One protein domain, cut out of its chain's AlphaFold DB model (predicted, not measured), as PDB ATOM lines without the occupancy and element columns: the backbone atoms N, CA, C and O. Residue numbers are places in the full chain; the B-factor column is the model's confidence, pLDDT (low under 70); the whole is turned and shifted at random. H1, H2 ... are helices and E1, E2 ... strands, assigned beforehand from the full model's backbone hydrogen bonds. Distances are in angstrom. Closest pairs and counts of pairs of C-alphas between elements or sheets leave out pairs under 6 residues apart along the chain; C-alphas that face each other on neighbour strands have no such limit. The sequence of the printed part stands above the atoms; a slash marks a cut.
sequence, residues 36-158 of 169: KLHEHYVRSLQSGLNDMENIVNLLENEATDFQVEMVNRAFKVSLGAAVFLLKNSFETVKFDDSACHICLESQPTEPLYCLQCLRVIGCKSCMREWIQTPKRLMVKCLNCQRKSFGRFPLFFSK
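This is residues 36 to 158 of the 169 residues of the protein "(pine wood nematode) hypothetical protein" of Bursaphelenchus xylophilus (UniProt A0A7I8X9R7). A long helical hairpin, H1 and H2, makes one side of a flat model, and a smaller part built of two little sheets and the short helix H3 lies beside it. In that smaller part the strand hairpin E3 and E4 packs on H1 near the middle of the model, while the three-stranded sheet E2 E1 E5 lies farther out, with H3 over one face. The unnamed stretch of residues 90 to 110 leads from the end of H2 to E1. The printed part has 123 residues with three named helices and five named strands, in the order H1 H2 E1 E2 H3 E3 E4 E5; both sheets are antiparallel and the class is mixed, helices and strands. The whole is compact, with a radius of gyration of the C-alphas of 15.5 A and spans of 49 by 33 by 16 A.

H1, residues 36 to 58, begins at C-alpha 36 (138.757, 224.794, 118.406) and is 33.2 A long from first to last C-alpha. H2, residues 65 to 89, is 36.1 A long and ends at C-alpha 89 (147.299, 216.854, 114.337). E1 is residues 111 to 114, E2 residues 120 to 123, and H3, residues 124 to 132, is 12.3 A long. E3 is residues 138 to 140, E4 residues 147 to 149, and E5, residues 155 to 157, ends at C-alpha 157 (153.248, 206.852, 116.083).

H1 and H2 touch as a helical hairpin at a shallow tilt of 29 degrees, opposite ways, and their closest C-alphas, those of Gly 48 and Ala 74, are 4.6 A apart. The closest C-alphas of H1 and E4, those of Gln 46 and Lys 147, are 6.6 A apart. H2 and E4 are near each other. In the hairpin of E3 and E4, N 139 and O 148 are within hydrogen-bond range at 2.9 A. E1 is the inner strand of its sheet: N 112 and O 122 of its hairpin with E2 are 2.8 A apart, and N 113 and O 156 of its pair with E5 are 2.8 A apart. H3 is on this sheet at a height of 9.8 A, over E2 and only just over E1, with 3 C-alphas falling on E1. It runs along the strands, at 5 degrees to E2 on the local plane. H1 and H3 are apart. In H1, H2 and H3 every O i to N i+4 pair is within hydrogen-bond range.

The two C-alphas farthest apart, those of Asp 65 and Ser 106, are 49.6 A apart. The printed part has no cut. The link from H2 to E1, 21 residues, is long. The mean pLDDT of the printed part is 85.6; residues 60 to 62, 90 to 93 and 97 are under 70.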
ATOM      1  N   LYS A  36     140.227 224.718 118.473       89.94
ATOM      2  CA  LYS A  36     138.757 224.794 118.406       89.94
ATOM      3  C   LYS A  36     138.222 223.919 117.286       89.94
ATOM      4  O   LYS A  36     137.201 223.239 117.445       89.94
ATOM      5  N   LEU A  37     138.902 223.954 116.144       88.50
ATOM      6  CA  LEU A  37     138.557 223.131 115.000       88.50
ATOM      7  C   LEU A  37     138.778 221.651 115.325       88.50
ATOM      8  O   LEU A  37     137.890 220.831 115.097       88.50
ATOM      9  N   HIS A  38     139.902 221.319 115.958       90.25
ATOM     10  CA  HIS A  38     140.190 219.984 116.470       90.25
ATOM     11  C   HIS A  38     139.084 219.466 117.395       90.25
ATOM     12  O   HIS A  38     138.508 218.405 117.150       90.25
ATOM     13  N   GLU A  39     138.707 220.237 118.416       91.88
ATOM     14  CA  GLU A  39     137.628 219.888 119.344       91.88
ATOM     15  C   GLU A  39     136.274 219.708 118.653       91.88
ATOM     16  O   GLU A  39     135.475 218.856 119.060       91.88
ATOM     17  N   HIS A  40     135.983 220.503 117.621       93.25
ATOM     18  CA  HIS A  40     134.783 220.330 116.808       93.25
ATOM     19  C   HIS A  40     134.770 218.951 116.134       93.25
ATOM     20  O   HIS A  40     133.783 218.221 116.248       93.25
ATOM     21  N   TYR A  41     135.871 218.545 115.497       92.12
ATOM     22  CA  TYR A  41     135.950 217.238 114.843       92.12
ATOM     23  C   TYR A  41     135.991 216.071 115.828       92.12
ATOM     24  O   TYR A  41     135.379 215.040 115.556       92.12
ATOM     25  N   VAL A  42     136.611 216.235 117.001       94.69
ATOM     26  CA  VAL A  42     136.526 215.237 118.079       94.69
ATOM     27  C   VAL A  42     135.068 215.020 118.494       94.69
ATOM     28  O   VAL A  42     134.637 213.876 118.626       94.69
ATOM     29  N   ARG A  43     134.281 216.092 118.661       95.12
ATOM     30  CA  ARG A  43     132.853 215.986 119.007       95.12
ATOM     31  C   ARG A  43     132.042 215.296 117.913       95.12
ATOM     32  O   ARG A  43     131.306 214.359 118.217       95.12
ATOM     33  N   SER A  44     132.213 215.709 116.658       92.69
ATOM     34  CA  SER A  44     131.528 215.103 115.507       92.69
ATOM     35  C   SER A  44     131.843 213.610 115.372       92.69
ATOM     36  O   SER A  44     130.939 212.800 115.169       92.69
ATOM     37  N   LEU A  45     133.110 213.230 115.566       94.38
ATOM     38  CA  LEU A  45     133.540 211.836 115.595       94.38
ATOM     39  C   LEU A  45     132.861 211.055 116.730       94.38
ATOM     40  O   LEU A  45     132.316 209.983 116.486       94.38
ATOM     41  N   GLN A  46     132.896 211.566 117.965       95.56
ATOM     42  CA  GLN A  46     132.301 210.859 119.105       95.56
ATOM     43  C   GLN A  46     130.786 210.698 118.955       95.56
ATOM     44  O   GLN A  46     130.267 209.643 119.307       95.56
ATOM     45  N   SER A  47     130.092 211.691 118.390       93.62
ATOM     46  CA  SER A  47     128.666 211.570 118.064       93.62
ATOM     47  C   SER A  47     128.420 210.413 117.098       93.62
ATOM     48  O   SER A  47     127.659 209.508 117.421       93.62
ATOM     49  N   GLY A  48     129.125 210.381 115.960       91.06
ATOM     50  CA  GLY A  48     128.949 209.318 114.967       91.06
ATOM     51  C   GLY A  48     129.297 207.926 115.506       91.06
ATOM     52  O   GLY A  48     128.595 206.959 115.217       91.06
ATOM     53  N   LEU A  49     130.340 207.810 116.335       92.69
ATOM     54  CA  LEU A  49     130.713 206.544 116.977       92.69
ATOM     55  C   LEU A  49     129.673 206.069 117.996       92.69
ATOM     56  O   LEU A  49     129.414 204.870 118.073       92.69
ATOM     57  N   ASN A  50     129.081 206.985 118.766       92.25
ATOM     58  CA  ASN A  50     127.994 206.657 119.685       92.25
ATOM     59  C   ASN A  50     126.747 206.204 118.923       92.25
ATOM     60  O   ASN A  50     126.166 205.187 119.287       92.25
ATOM     61  N   ASP A  51     126.384 206.900 117.844       89.69
ATOM     62  CA  ASP A  51     125.257 206.513 116.993       89.69
ATOM     63  C   ASP A  51     125.475 205.114 116.406       89.69
ATOM     64  O   ASP A  51     124.594 204.265 116.509       89.69
ATOM     65  N   MET A  52     126.667 204.824 115.867       88.06
ATOM     66  CA  MET A  52     126.989 203.486 115.355       88.06
ATOM     67  C   MET A  52     126.911 202.406 116.430       88.06
ATOM     68  O   MET A  52     126.347 201.351 116.171       88.06
ATOM     69  N   GLU A  53     127.475 202.638 117.616       87.75
ATOM     70  CA  GLU A  53     127.429 201.649 118.698       87.75
ATOM     71  C   GLU A  53     125.986 201.390 119.149       87.75
ATOM     72  O   GLU A  53     125.595 200.236 119.306       87.75
ATOM     73  N   ASN A  54     125.173 202.441 119.267       86.75
ATOM     74  CA  ASN A  54     123.754 202.317 119.589       86.75
ATOM     75  C   ASN A  54     123.002 201.521 118.519       86.75
ATOM     76  O   ASN A  54     122.252 200.614 118.861       86.75
ATOM     77  N   ILE A  55     123.219 201.816 117.232       85.06
ATOM     78  CA  ILE A  55     122.555 201.092 116.142       85.06
ATOM     79  C   ILE A  55     122.985 199.623 116.135       85.06
ATOM     80  O   ILE A  55     122.130 198.752 116.049       85.06
ATOM     81  N   VAL A  56     124.282 199.334 116.280       82.69
ATOM     82  CA  VAL A  56     124.798 197.955 116.335       82.69
ATOM     83  C   VAL A  56     124.194 197.177 117.502       82.69
ATOM     84  O   VAL A  56     123.821 196.027 117.317       82.69
ATOM     85  N   ASN A  57     124.040 197.797 118.673       82.69
ATOM     86  CA  ASN A  57     123.413 197.147 119.828       82.69
ATOM     87  C   ASN A  57     121.912 196.882 119.632       82.69
ATOM     88  O   ASN A  57     121.373 195.984 120.265       82.69
ATOM     89  N   LEU A  58     121.238 197.657 118.778       79.19
ATOM     90  CA  LEU A  58     119.826 197.465 118.434       79.19
ATOM     91  C   LEU A  58     119.616 196.431 117.317       79.19
ATOM     92  O   LEU A  58     118.485 196.014 117.069       79.19
ATOM     93  N   LEU A  59     120.679 196.030 116.616       76.19
ATOM     94  CA  LEU A  59     120.624 195.006 115.579       76.19
ATOM     95  C   LEU A  59     120.655 193.613 116.227       76.19
ATOM     96  O   LEU A  59     121.672 192.926 116.218       76.19
ATOM     97  N   GLU A  60     119.522 193.200 116.795       62.19
ATOM     98  CA  GLU A  60     119.312 191.831 117.294       62.19
ATOM     99  C   GLU A  60     118.937 190.835 116.163       62.19
ATOM    100  O   GLU A  60     119.003 189.627 116.373       62.19
ATOM    101  N   ASN A  61     118.593 191.322 114.955       67.31
ATOM    102  CA  ASN A  61     118.120 190.563 113.775       67.31
ATOM    103  C   ASN A  61     118.754 191.071 112.449       67.31
ATOM    104  O   ASN A  61     119.709 191.849 112.467       67.31
ATOM    105  N   GLU A  62     118.206 190.664 111.290       68.62
ATOM    106  CA  GLU A  62     118.495 191.278 109.982       68.62
ATOM    107  C   GLU A  62     118.237 192.795 110.001       68.62
ATOM    108  O   GLU A  62     117.227 193.273 110.523       68.62
ATOM    109  N   ALA A  63     119.170 193.561 109.431       76.12
ATOM    110  CA  ALA A  63     119.082 195.013 109.386       76.12
ATOM    111  C   ALA A  63     118.030 195.471 108.366       76.12
ATOM    112  O   ALA A  63     118.077 195.087 107.199       76.12
ATOM    113  N   THR A  64     117.127 196.351 108.790       83.31
ATOM    114  CA  THR A  64     116.234 197.080 107.877       83.31
ATOM    115  C   THR A  64     117.020 198.087 107.028       83.31
ATOM    116  O   THR A  64     118.052 198.604 107.465       83.31
ATOM    117  N   ASP A  65     116.498 198.448 105.851       84.88
ATOM    118  CA  ASP A  65     117.105 199.470 104.978       84.88
ATOM    119  C   ASP A  65     117.340 200.802 105.709       84.88
ATOM    120  O   ASP A  65     118.382 201.439 105.547       84.88
ATOM    121  N   PHE A  66     116.409 201.187 106.587       84.25
ATOM    122  CA  PHE A  66     116.534 202.379 107.425       84.25
ATOM    123  C   PHE A  66     117.730 202.290 108.385       84.25
ATOM    124  O   PHE A  66     118.514 203.234 108.500       84.25
ATOM    125  N   GLN A  67     117.925 201.146 109.050       83.00
ATOM    126  CA  GLN A  67     119.082 200.939 109.925       83.00
ATOM    127  C   GLN A  67     120.394 200.956 109.131       83.00
ATOM    128  O   GLN A  67     121.369 201.559 109.580       83.00
ATOM    129  N   VAL A  68     120.419 200.364 107.933       83.44
ATOM    130  CA  VAL A  68     121.582 200.414 107.032       83.44
ATOM    131  C   VAL A  68     121.906 201.858 106.634       83.44
ATOM    132  O   VAL A  68     123.071 202.263 106.670       83.44
ATOM    133  N   GLU A  69     120.900 202.668 106.303       87.25
ATOM    134  CA  GLU A  69     121.081 204.090 105.999       87.25
ATOM    135  C   GLU A  69     121.656 204.862 107.197       87.25
ATOM    136  O   GLU A  69     122.620 205.622 107.043       87.25
ATOM    137  N   MET A  70     121.130 204.623 108.401       85.38
ATOM    138  CA  MET A  70     121.636 205.243 109.627       85.38
ATOM    139  C   MET A  70     123.101 204.876 109.898       85.38
ATOM    140  O   MET A  70     123.910 205.767 110.168       85.38
ATOM    141  N   VAL A  71     123.469 203.595 109.766       85.38
ATOM    142  CA  VAL A  71     124.864 203.142 109.913       85.38
ATOM    143  C   VAL A  71     125.756 203.828 108.884       85.38
ATOM    144  O   VAL A  71     126.801 204.373 109.241       85.38
ATOM    145  N   ASN A  72     125.337 203.871 107.619       84.75
ATOM    146  CA  ASN A  72     126.099 204.519 106.552       84.75
ATOM    147  C   ASN A  72     126.314 206.013 106.820       84.75
ATOM    148  O   ASN A  72     127.408 206.536 106.585       84.75
ATOM    149  N   ARG A  73     125.296 206.714 107.328       87.38
ATOM    150  CA  ARG A  73     125.407 208.126 107.708       87.38
ATOM    151  C   ARG A  73     126.394 208.317 108.857       87.38
ATOM    152  O   ARG A  73     127.294 209.151 108.747       87.38
ATOM    153  N   ALA A  74     126.259 207.537 109.926       87.38
ATOM    154  CA  ALA A  74     127.128 207.630 111.094       87.38
ATOM    155  C   ALA A  74     128.589 207.266 110.753       87.38
ATOM    156  O   ALA A  74     129.526 207.933 111.206       87.38
ATOM    157  N   PHE A  75     128.788 206.291 109.861       86.75
ATOM    158  CA  PHE A  75     130.095 205.931 109.323       86.75
ATOM    159  C   PHE A  75     130.718 207.070 108.508       86.75
ATOM    160  O   PHE A  75     131.868 207.430 108.753       86.75
ATOM    161  N   LYS A  76     129.964 207.699 107.590       84.31
ATOM    162  CA  LYS A  76     130.442 208.846 106.792       84.31
ATOM    163  C   LYS A  76     130.877 210.024 107.667       84.31
ATOM    164  O   LYS A  76     131.954 210.574 107.443       84.31
ATOM    165  N   VAL A  77     130.073 210.385 108.673       85.62
ATOM    166  CA  VAL A  77     130.406 211.456 109.634       85.62
ATOM    167  C   VAL A  77     131.697 211.121 110.383       85.62
ATOM    168  O   VAL A  77     132.614 211.942 110.443       85.62
ATOM    169  N   SER A  78     131.797 209.895 110.897       87.50
ATOM    170  CA  SER A  78     132.957 209.442 111.669       87.50
ATOM    171  C   SER A  78     134.229 209.399 110.824       87.50
ATOM    172  O   SER A  78     135.279 209.848 111.276       87.50
ATOM    173  N   LEU A  79     134.142 208.911 109.583       86.25
ATOM    174  CA  LEU A  79     135.276 208.839 108.665       86.25
ATOM    175  C   LEU A  79     135.773 210.237 108.274       86.25
ATOM    176  O   LEU A  79     136.975 210.490 108.326       86.25
ATOM    177  N   GLY A  80     134.865 211.158 107.936       84.44
ATOM    178  CA  GLY A  80     135.228 212.538 107.604       84.44
ATOM    179  C   GLY A  80     135.930 213.251 108.763       84.44
ATOM    180  O   GLY A  80     136.979 213.868 108.570       84.44
ATOM    181  N   ALA A  81     135.401 213.104 109.980       86.75
ATOM    182  CA  ALA A  81     136.012 213.673 111.176       86.75
ATOM    183  C   ALA A  81     137.375 213.037 111.500       86.75
ATOM    184  O   ALA A  81     138.328 213.757 111.786       86.75
ATOM    185  N   ALA A  82     137.503 211.712 111.392       87.50
ATOM    186  CA  ALA A  82     138.767 211.000 111.585       87.50
ATOM    187  C   ALA A  82     139.865 211.480 110.623       87.50
ATOM    188  O   ALA A  82     140.984 211.759 111.055       87.50
ATOM    189  N   VAL A  83     139.536 211.627 109.334       84.12
ATOM    190  CA  VAL A  83     140.461 212.171 108.328       84.12
ATOM    191  C   VAL A  83     140.879 213.589 108.697       84.12
ATOM    192  O   VAL A  83     142.056 213.921 108.587       84.12
ATOM    193  N   PHE A  84     139.953 214.426 109.165       84.56
ATOM    194  CA  PHE A  84     140.310 215.778 109.578       84.56
ATOM    195  C   PHE A  84     141.259 215.789 110.782       84.56
ATOM    196  O   PHE A  84     142.264 216.494 110.749       84.56
ATOM    197  N   LEU A  85     140.984 214.991 111.819       87.25
ATOM    198  CA  LEU A  85     141.848 214.898 113.001       87.25
ATOM    199  C   LEU A  85     143.267 214.465 112.633       87.25
ATOM    200  O   LEU A  85     144.231 215.043 113.133       87.25
ATOM    201  N   LEU A  86     143.386 213.495 111.719       80.94
ATOM    202  CA  LEU A  86     144.667 213.103 111.137       80.94
ATOM    203  C   LEU A  86     145.349 214.318 110.498       80.94
ATOM    204  O   LEU A  86     146.457 214.662 110.880       80.94
ATOM    205  N   LYS A  87     144.674 215.036 109.596       78.25
ATOM    206  CA  LYS A  87     145.269 216.194 108.907       78.25
ATOM    207  C   LYS A  87     145.687 217.330 109.835       78.25
ATOM    208  O   LYS A  87     146.699 217.973 109.582       78.25
ATOM    209  N   ASN A  88     144.907 217.598 110.876       79.19
ATOM    210  CA  ASN A  88     145.143 218.740 111.751       79.19
ATOM    211  C   ASN A  88     146.212 218.470 112.818       79.19
ATOM    212  O   ASN A  88     146.866 219.412 113.244       79.19
ATOM    213  N   SER A  89     146.420 217.205 113.209       77.88
ATOM    214  CA  SER A  89     147.299 216.854 114.337       77.88
ATOM    215  C   SER A  89     148.672 216.299 113.935       77.88
ATOM    216  O   SER A  89     149.580 216.279 114.762       77.88
ATOM    217  N   PHE A  90     148.822 215.795 112.705       68.12
ATOM    218  CA  PHE A  90     149.903 214.865 112.331       68.12
ATOM    219  C   PHE A  90     151.317 215.475 112.273       68.12
ATOM    220  O   PHE A  90     152.288 214.732 112.380       68.12
ATOM    221  N   GLU A  91     151.464 216.802 112.182       64.31
ATOM    222  CA  GLU A  91     152.791 217.450 112.063       64.31
ATOM    223  C   GLU A  91     153.014 218.629 113.018       64.31
ATOM    224  O   GLU A  91     154.148 219.013 113.299       64.31
ATOM    225  N   THR A  92     151.939 219.210 113.534       65.31
ATOM    226  CA  THR A  92     151.949 220.540 114.160       65.31
ATOM    227  C   THR A  92     151.849 220.482 115.677       65.31
ATOM    228  O   THR A  92     152.185 221.447 116.363       65.31
ATOM    229  N   VAL A  93     151.413 219.345 116.220       69.81
ATOM    230  CA  VAL A  93     151.144 219.185 117.645       69.81
ATOM    231  C   VAL A  93     152.388 218.680 118.373       69.81
ATOM    232  O   VAL A  93     153.006 217.679 117.998       69.81
ATOM    233  N   LYS A  94     152.742 219.367 119.463       71.62
ATOM    234  CA  LYS A  94     153.660 218.836 120.474       71.62
ATOM    235  C   LYS A  94     152.863 217.929 121.399       71.62
ATOM    236  O   LYS A  94     151.908 218.379 122.025       71.62
ATOM    237  N   PHE A  95     153.250 216.666 121.455       70.38
ATOM    238  CA  PHE A  95     152.603 215.696 122.321       70.38
ATOM    239  C   PHE A  95     153.287 215.667 123.683       70.38
ATOM    240  O   PHE A  95     154.487 215.899 123.785       70.38
ATOM    241  N   ASP A  96     152.491 215.402 124.711       70.75
ATOM    242  CA  ASP A  96     152.954 215.227 126.084       70.75
ATOM    243  C   ASP A  96     153.642 213.863 126.258       70.75
ATOM    244  O   ASP A  96     153.037 212.842 125.923       70.75
ATOM    245  N   ASP A  97     154.862 213.847 126.802       66.88
ATOM    246  CA  ASP A  97     155.710 212.659 127.001       66.88
ATOM    247  C   ASP A  97     155.347 211.909 128.296       66.88
ATOM    248  O   ASP A  97     156.162 211.699 129.195       66.88
ATOM    249  N   SER A  98     154.081 211.517 128.407       80.38
ATOM    250  CA  SER A  98     153.578 210.740 129.542       80.38
ATOM    251  C   SER A  98     154.003 209.266 129.484       80.38
ATOM    252  O   SER A  98     154.327 208.719 128.428       80.38
ATOM    253  N   ALA A  99     153.966 208.603 130.644       87.88
ATOM    254  CA  ALA A  99     154.279 207.184 130.777       87.88
ATOM    255  C   ALA A  99     153.320 206.286 129.972       87.88
ATOM    256  O   ALA A  99     152.165 206.628 129.689       87.88
ATOM    257  N   CYS A 100     153.780 205.080 129.643       91.25
ATOM    258  CA  CYS A 100     152.930 204.071 129.027       91.25
ATOM    259  C   CYS A 100     151.836 203.605 129.996       91.25
ATOM    260  O   CYS A 100     152.135 203.178 131.103       91.25
ATOM    261  N   HIS A 101     150.567 203.580 129.573       90.31
ATOM    262  CA  HIS A 101     149.457 203.185 130.456       90.31
ATOM    263  C   HIS A 101     149.374 201.668 130.717       90.31
ATOM    264  O   HIS A 101     148.512 201.226 131.471       90.31
ATOM    265  N   ILE A 102     150.227 200.868 130.067       92.31
ATOM    266  CA  ILE A 102     150.230 199.402 130.173       92.31
ATOM    267  C   ILE A 102     151.471 198.919 130.923       92.31
ATOM    268  O   ILE A 102     151.340 198.284 131.964       92.31
ATOM    269  N   CYS A 103     152.672 199.224 130.420       93.88
ATOM    270  CA  CYS A 103     153.920 198.808 131.070       93.88
ATOM    271  C   CYS A 103     154.430 199.805 132.119       93.88
ATOM    272  O   CYS A 103     155.402 199.502 132.797       93.88
ATOM    273  N   LEU A 104     153.794 200.977 132.253       91.44
ATOM    274  CA  LEU A 104     154.117 202.026 133.234       91.44
ATOM    275  C   LEU A 104     155.517 202.646 133.106       91.44
ATOM    276  O   LEU A 104     155.882 203.499 133.911       91.44
ATOM    277  N   GLU A 105     156.266 202.285 132.064       90.25
ATOM    278  CA  GLU A 105     157.541 202.916 131.725       90.25
ATOM    279  C   GLU A 105     157.343 204.404 131.434       90.25
ATOM    280  O   GLU A 105     156.480 204.787 130.635       90.25
ATOM    281  N   SER A 106     158.162 205.243 132.072       85.06
ATOM    282  CA  SER A 106     158.106 206.702 131.937       85.06
ATOM    283  C   SER A 106     158.517 207.186 130.547       85.06
ATOM    284  O   SER A 106     158.079 208.252 130.127       85.06
ATOM    285  N   GLN A 107     159.309 206.390 129.823       86.12
ATOM    286  CA  GLN A 107     159.691 206.630 128.433       86.12
ATOM    287  C   GLN A 107     159.202 205.472 127.550       86.12
ATOM    288  O   GLN A 107     159.879 204.449 127.432       86.12
ATOM    289  N   PRO A 108     158.020 205.600 126.926       87.44
ATOM    290  CA  PRO A 108     157.495 204.563 126.050       87.44
ATOM    291  C   PRO A 108     158.387 204.345 124.820       87.44
ATOM    292  O   PRO A 108     158.708 205.285 124.093       87.44
ATOM    293  N   THR A 109     158.729 203.090 124.530       87.69
ATOM    294  CA  THR A 109     159.381 202.705 123.270       87.69
ATOM    295  C   THR A 109     158.380 202.790 122.118       87.69
ATOM    296  O   THR A 109     157.301 202.201 122.207       87.69
ATOM    297  N   GLU A 110     158.736 203.505 121.043       87.00
ATOM    298  CA  GLU A 110     157.831 203.813 119.920       87.00
ATOM    299  C   GLU A 110     156.467 204.328 120.430       87.00
ATOM    300  O   GLU A 110     155.461 203.608 120.379       87.00
ATOM    301  N   PRO A 111     156.420 205.540 121.010       88.12
ATOM    302  CA  PRO A 111     155.217 206.036 121.658       88.12
ATOM    303  C   PRO A 111     154.074 206.177 120.653       88.12
ATOM    304  O   PRO A 111     154.205 206.801 119.596       88.12
ATOM    305  N   LEU A 112     152.919 205.623 121.016       89.50
ATOM    306  CA  LEU A 112     151.653 205.910 120.367       89.50
ATOM    307  C   LEU A 112     150.943 207.041 121.092       89.50
ATOM    308  O   LEU A 112     150.891 207.098 122.323       89.50
ATOM    309  N   TYR A 113     150.306 207.887 120.300       89.19
ATOM    310  CA  TYR A 113     149.566 209.051 120.745       89.19
ATOM    311  C   TYR A 113     148.121 208.965 120.269       89.19
ATOM    312  O   TYR A 113     147.840 208.521 119.155       89.19
ATOM    313  N   CYS A 114     147.180 209.426 121.089       91.12
ATOM    314  CA  CYS A 114     145.782 209.514 120.685       91.12
ATOM    315  C   CYS A 114     145.516 210.815 119.927       91.12
ATOM    316  O   CYS A 114     145.649 211.897 120.494       91.12
ATOM    317  N   LEU A 115     145.015 210.722 118.694       89.69
ATOM    318  CA  LEU A 115     144.656 211.890 117.879       89.69
ATOM    319  C   LEU A 115     143.483 212.693 118.446       89.69
ATOM    320  O   LEU A 115     143.204 213.777 117.971       89.69
ATOM    321  N   GLN A 116     142.760 212.184 119.442       92.75
ATOM    322  CA  GLN A 116     141.612 212.896 120.007       92.75
ATOM    323  C   GLN A 116     141.964 213.717 121.243       92.75
ATOM    324  O   GLN A 116     141.326 214.733 121.489       92.75
ATOM    325  N   CYS A 117     142.922 213.268 122.058       91.75
ATOM    326  CA  CYS A 117     143.358 213.999 123.255       91.75
ATOM    327  C   CYS A 117     144.802 214.482 123.189       91.75
ATOM    328  O   CYS A 117     145.246 215.128 124.126       91.75
ATOM    329  N   LEU A 118     145.520 214.145 122.118       89.06
ATOM    330  CA  LEU A 118     146.876 214.603 121.842       89.06
ATOM    331  C   LEU A 118     147.884 214.269 122.954       89.06
ATOM    332  O   LEU A 118     148.823 215.015 123.210       89.06
ATOM    333  N   ARG A 119     147.702 213.114 123.606       89.19
ATOM    334  CA  ARG A 119     148.612 212.589 124.637       89.19
ATOM    335  C   ARG A 119     149.097 211.193 124.283       89.19
ATOM    336  O   ARG A 119     148.404 210.482 123.542       89.19
ATOM    337  N   VAL A 120     150.245 210.810 124.839       89.38
ATOM    338  CA  VAL A 120     150.727 209.426 124.814       89.38
ATOM    339  C   VAL A 120     149.685 208.508 125.447       89.38
ATOM    340  O   VAL A 120     149.029 208.843 126.432       89.38
ATOM    341  N   ILE A 121     149.524 207.333 124.850       91.88
ATOM    342  CA  ILE A 121     148.693 206.254 125.394       91.88
ATOM    343  C   ILE A 121     149.517 205.020 125.756       91.88
ATOM    344  O   ILE A 121     149.125 204.263 126.639       91.88
ATOM    345  N   GLY A 122     150.672 204.825 125.123       92.06
ATOM    346  CA  GLY A 122     151.580 203.737 125.457       92.06
ATOM    347  C   GLY A 122     152.522 203.358 124.333       92.06
ATOM    348  O   GLY A 122     152.522 203.974 123.271       92.06
ATOM    349  N   CYS A 123     153.318 202.322 124.580       91.56
ATOM    350  CA  CYS A 123     154.216 201.750 123.586       91.56
ATOM    351  C   CYS A 123     153.423 201.120 122.438       91.56
ATOM    352  O   CYS A 123     152.361 200.514 122.646       91.56
ATOM    353  N   LYS A 124     153.988 201.182 121.232       90.25
ATOM    354  CA  LYS A 124     153.446 200.545 120.026       90.25
ATOM    355  C   LYS A 124     153.121 199.062 120.230       90.25
ATOM    356  O   LYS A 124     152.049 198.605 119.831       90.25
ATOM    357  N   SER A 125     154.020 198.318 120.872       90.25
ATOM    358  CA  SER A 125     153.859 196.890 121.178       90.25
ATOM    359  C   SER A 125     152.740 196.626 122.189       90.25
ATOM    360  O   SER A 125     151.845 195.830 121.905       90.25
ATOM    361  N   CYS A 126     152.731 197.342 123.318       92.25
ATOM    362  CA  CYS A 126     151.720 197.184 124.365       92.25
ATOM    363  C   CYS A 126     150.303 197.442 123.834       92.25
ATOM    364  O   CYS A 126     149.381 196.663 124.070       92.25
ATOM    365  N   MET A 127     150.122 198.524 123.072       91.00
ATOM    366  CA  MET A 127     148.816 198.857 122.503       91.00
ATOM    367  C   MET A 127     148.370 197.856 121.438       91.00
ATOM    368  O   MET A 127     147.174 197.597 121.317       91.00
ATOM    369  N   ARG A 128     149.299 197.281 120.663       87.44
ATOM    370  CA  ARG A 128     148.974 196.255 119.662       87.44
ATOM    371  C   ARG A 128     148.324 195.049 120.330       87.44
ATOM    372  O   ARG A 128     147.253 194.627 119.901       87.44
ATOM    373  N   GLU A 129     148.946 194.539 121.388       86.44
ATOM    374  CA  GLU A 129     148.426 193.407 122.154       86.44
ATOM    375  C   GLU A 129     147.063 193.735 122.782       86.44
ATOM    376  O   GLU A 129     146.106 192.974 122.631       86.44
ATOM    377  N   TRP A 130     146.939 194.924 123.381       87.81
ATOM    378  CA  TRP A 130     145.707 195.378 124.028       87.81
ATOM    379  C   TRP A 130     144.510 195.532 123.070       87.81
ATOM    380  O   TRP A 130     143.366 195.283 123.457       87.81
ATOM    381  N   ILE A 131     144.744 195.947 121.820       85.94
ATOM    382  CA  ILE A 131     143.682 196.109 120.809       85.94
ATOM    383  C   ILE A 131     143.302 194.775 120.171       85.94
ATOM    384  O   ILE A 131     142.136 194.564 119.834       85.94
ATOM    385  N   GLN A 132     144.276 193.890 119.958       80.31
ATOM    386  CA  GLN A 132     144.047 192.642 119.232       80.31
ATOM    387  C   GLN A 132     143.318 191.583 120.069       80.31
ATOM    388  O   GLN A 132     142.681 190.702 119.484       80.31
ATOM    389  N   THR A 133     143.336 191.697 121.402       76.81
ATOM    390  CA  THR A 133     142.812 190.658 122.296       76.81
ATOM    391  C   THR A 133     141.928 191.246 123.410       76.81
ATOM    392  O   THR A 133     142.456 191.826 124.360       76.81
ATOM    393  N   PRO A 134     140.586 191.077 123.366       75.81
ATOM    394  CA  PRO A 134     139.770 190.513 122.283       75.81
ATOM    395  C   PRO A 134     139.599 191.485 121.101       75.81
ATOM    396  O   PRO A 134     139.689 192.698 121.272       75.81
ATOM    397  N   LYS A 135     139.260 190.969 119.908       73.81
ATOM    398  CA  LYS A 135     138.881 191.812 118.759       73.81
ATOM    399  C   LYS A 135     137.596 192.578 119.073       73.81
ATOM    400  O   LYS A 135     136.517 191.993 119.108       73.81
ATOM    401  N   ARG A 136     137.709 193.891 119.271       78.06
ATOM    402  CA  ARG A 136     136.570 194.786 119.527       78.06
ATOM    403  C   ARG A 136     136.229 195.593 118.274       78.06
ATOM    404  O   ARG A 136     137.128 196.060 117.578       78.06
ATOM    405  N   LEU A 137     134.934 195.804 118.012       82.62
ATOM    406  CA  LEU A 137     134.479 196.715 116.949       82.62
ATOM    407  C   LEU A 137     134.908 198.160 117.245       82.62
ATOM    408  O   LEU A 137     135.353 198.879 116.351       82.62
ATOM    409  N   MET A 138     134.818 198.545 118.519       88.75
ATOM    410  CA  MET A 138     135.211 199.846 119.047       88.75
ATOM    411  C   MET A 138     136.288 199.679 120.117       88.75
ATOM    412  O   MET A 138     136.230 198.767 120.941       88.75
ATOM    413  N   VAL A 139     137.249 200.595 120.151       91.62
ATOM    414  CA  VAL A 139     138.245 200.690 121.224       91.62
ATOM    415  C   VAL A 139     138.234 202.079 121.837       91.62
ATOM    416  O   VAL A 139     137.999 203.075 121.150       91.62
ATOM    417  N   LYS A 140     138.490 202.147 123.144       93.62
ATOM    418  CA  LYS A 140     138.593 203.404 123.889       93.62
ATOM    419  C   LYS A 140     140.055 203.776 124.098       93.62
ATOM    420  O   LYS A 140     140.895 202.915 124.322       93.62
ATOM    421  N   CYS A 141     140.367 205.062 124.037       93.69
ATOM    422  CA  CYS A 141     141.679 205.555 124.441       93.69
ATOM    423  C   CYS A 141     141.912 205.281 125.937       93.69
ATOM    424  O   CYS A 141     141.063 205.639 126.749       93.69
ATOM    425  N   LEU A 142     143.063 204.713 126.309       92.31
ATOM    426  CA  LEU A 142     143.391 204.443 127.717       92.31
ATOM    427  C   LEU A 142     143.529 205.716 128.563       92.31
ATOM    428  O   LEU A 142     143.244 205.684 129.754       92.31
ATOM    429  N   ASN A 143     143.877 206.841 127.937       91.69
ATOM    430  CA  ASN A 143     143.996 208.127 128.616       91.69
ATOM    431  C   ASN A 143     142.651 208.883 128.676       91.69
ATOM    432  O   ASN A 143     142.149 209.186 129.751       91.69
ATOM    433  N   CYS A 144     142.023 209.176 127.529       94.00
ATOM    434  CA  CYS A 144     140.824 210.034 127.487       94.00
ATOM    435  C   CYS A 144     139.486 209.290 127.393       94.00
ATOM    436  O   CYS A 144     138.441 209.934 127.330       94.00
ATOM    437  N   GLN A 145     139.496 207.955 127.316       94.50
ATOM    438  CA  GLN A 145     138.311 207.085 127.244       94.50
ATOM    439  C   GLN A 145     137.386 207.298 126.025       94.50
ATOM    440  O   GLN A 145     136.369 206.613 125.890       94.50
ATOM    441  N   ARG A 146     137.753 208.186 125.090       95.44
ATOM    442  CA  ARG A 146     137.031 208.428 123.829       95.44
ATOM    443  C   ARG A 146     137.142 207.231 122.885       95.44
ATOM    444  O   ARG A 146     138.188 206.582 122.822       95.44
ATOM    445  N   LYS A 147     136.066 206.954 122.143       94.00
ATOM    446  CA  LYS A 147     135.943 205.795 121.242       94.00
ATOM    447  C   LYS A 147     136.678 206.022 119.922       94.00
ATOM    448  O   LYS A 147     136.860 207.157 119.489       94.00
ATOM    449  N   SER A 148     137.057 204.938 119.260       92.00
ATOM    450  CA  SER A 148     137.484 204.883 117.860       92.00
ATOM    451  C   SER A 148     137.236 203.476 117.311       92.00
ATOM    452  O   SER A 148     136.950 202.557 118.081       92.00
ATOM    453  N   PHE A 149     137.347 203.291 115.997       87.25
ATOM    454  CA  PHE A 149     137.193 201.973 115.384       87.25
ATOM    455  C   PHE A 149     138.325 201.033 115.808       87.25
ATOM    456  O   PHE A 149     139.490 201.395 115.713       87.25
ATOM    457  N   GLY A 150     138.016 199.799 116.204       84.88
ATOM    458  CA  GLY A 150     139.040 198.830 116.612       84.88
ATOM    459  C   GLY A 150     139.959 198.389 115.472       84.88
ATOM    460  O   GLY A 150     141.142 198.150 115.688       84.88
ATOM    461  N   ARG A 151     139.445 198.341 114.234       80.94
ATOM    462  CA  ARG A 151     140.248 198.023 113.038       80.94
ATOM    463  C   ARG A 151     141.167 199.175 112.612       80.94
ATOM    464  O   ARG A 151     142.198 198.930 111.992       80.94
ATOM    465  N   PHE A 152     140.784 200.408 112.938       82.31
ATOM    466  CA  PHE A 152     141.486 201.637 112.567       82.31
ATOM    467  C   PHE A 152     141.473 202.617 113.749       82.31
ATOM    468  O   PHE A 152     140.795 203.649 113.696       82.31
ATOM    469  N   PRO A 153     142.149 202.269 114.857       89.00
ATOM    470  CA  PRO A 153     142.118 203.088 116.056       89.00
ATOM    471  C   PRO A 153     142.860 204.384 115.785       89.00
ATOM    472  O   PRO A 153     143.917 204.357 115.164       89.00
ATOM    473  N   LEU A 154     142.337 205.512 116.270       89.81
ATOM    474  CA  LEU A 154     142.913 206.849 116.049       89.81
ATOM    475  C   LEU A 154     144.138 207.105 116.937       89.81
ATOM    476  O   LEU A 154     144.221 208.100 117.664       89.81
ATOM    477  N   PHE A 155     145.060 206.152 116.892       89.19
ATOM    478  CA  PHE A 155     146.341 206.128 117.564       89.19
ATOM    479  C   PHE A 155     147.421 206.204 116.495       89.19
ATOM    480  O   PHE A 155     147.354 205.479 115.503       89.19
ATOM    481  N   PHE A 156     148.403 207.076 116.676       84.12
ATOM    482  CA  PHE A 156     149.474 207.249 115.702       84.12
ATOM    483  C   PHE A 156     150.834 207.230 116.392       84.12
ATOM    484  O   PHE A 156     150.953 207.636 117.548       84.12
ATOM    485  N   SER A 157     151.850 206.761 115.672       80.38
ATOM    486  CA  SER A 157     153.248 206.852 116.083       80.38
ATOM    487  C   SER A 157     153.875 208.016 115.338       80.38
ATOM    488  O   SER A 157     153.809 208.065 114.107       80.38
ATOM    489  N   LYS A 158     154.516 208.942 116.050       71.06
ATOM    490  CA  LYS A 158     155.386 209.910 115.383       71.06
ATOM    491  C   LYS A 158     156.575 209.124 114.837       71.06
ATOM    492  O   LYS A 158     157.274 208.480 115.616       71.06
TER     493      LYS A 158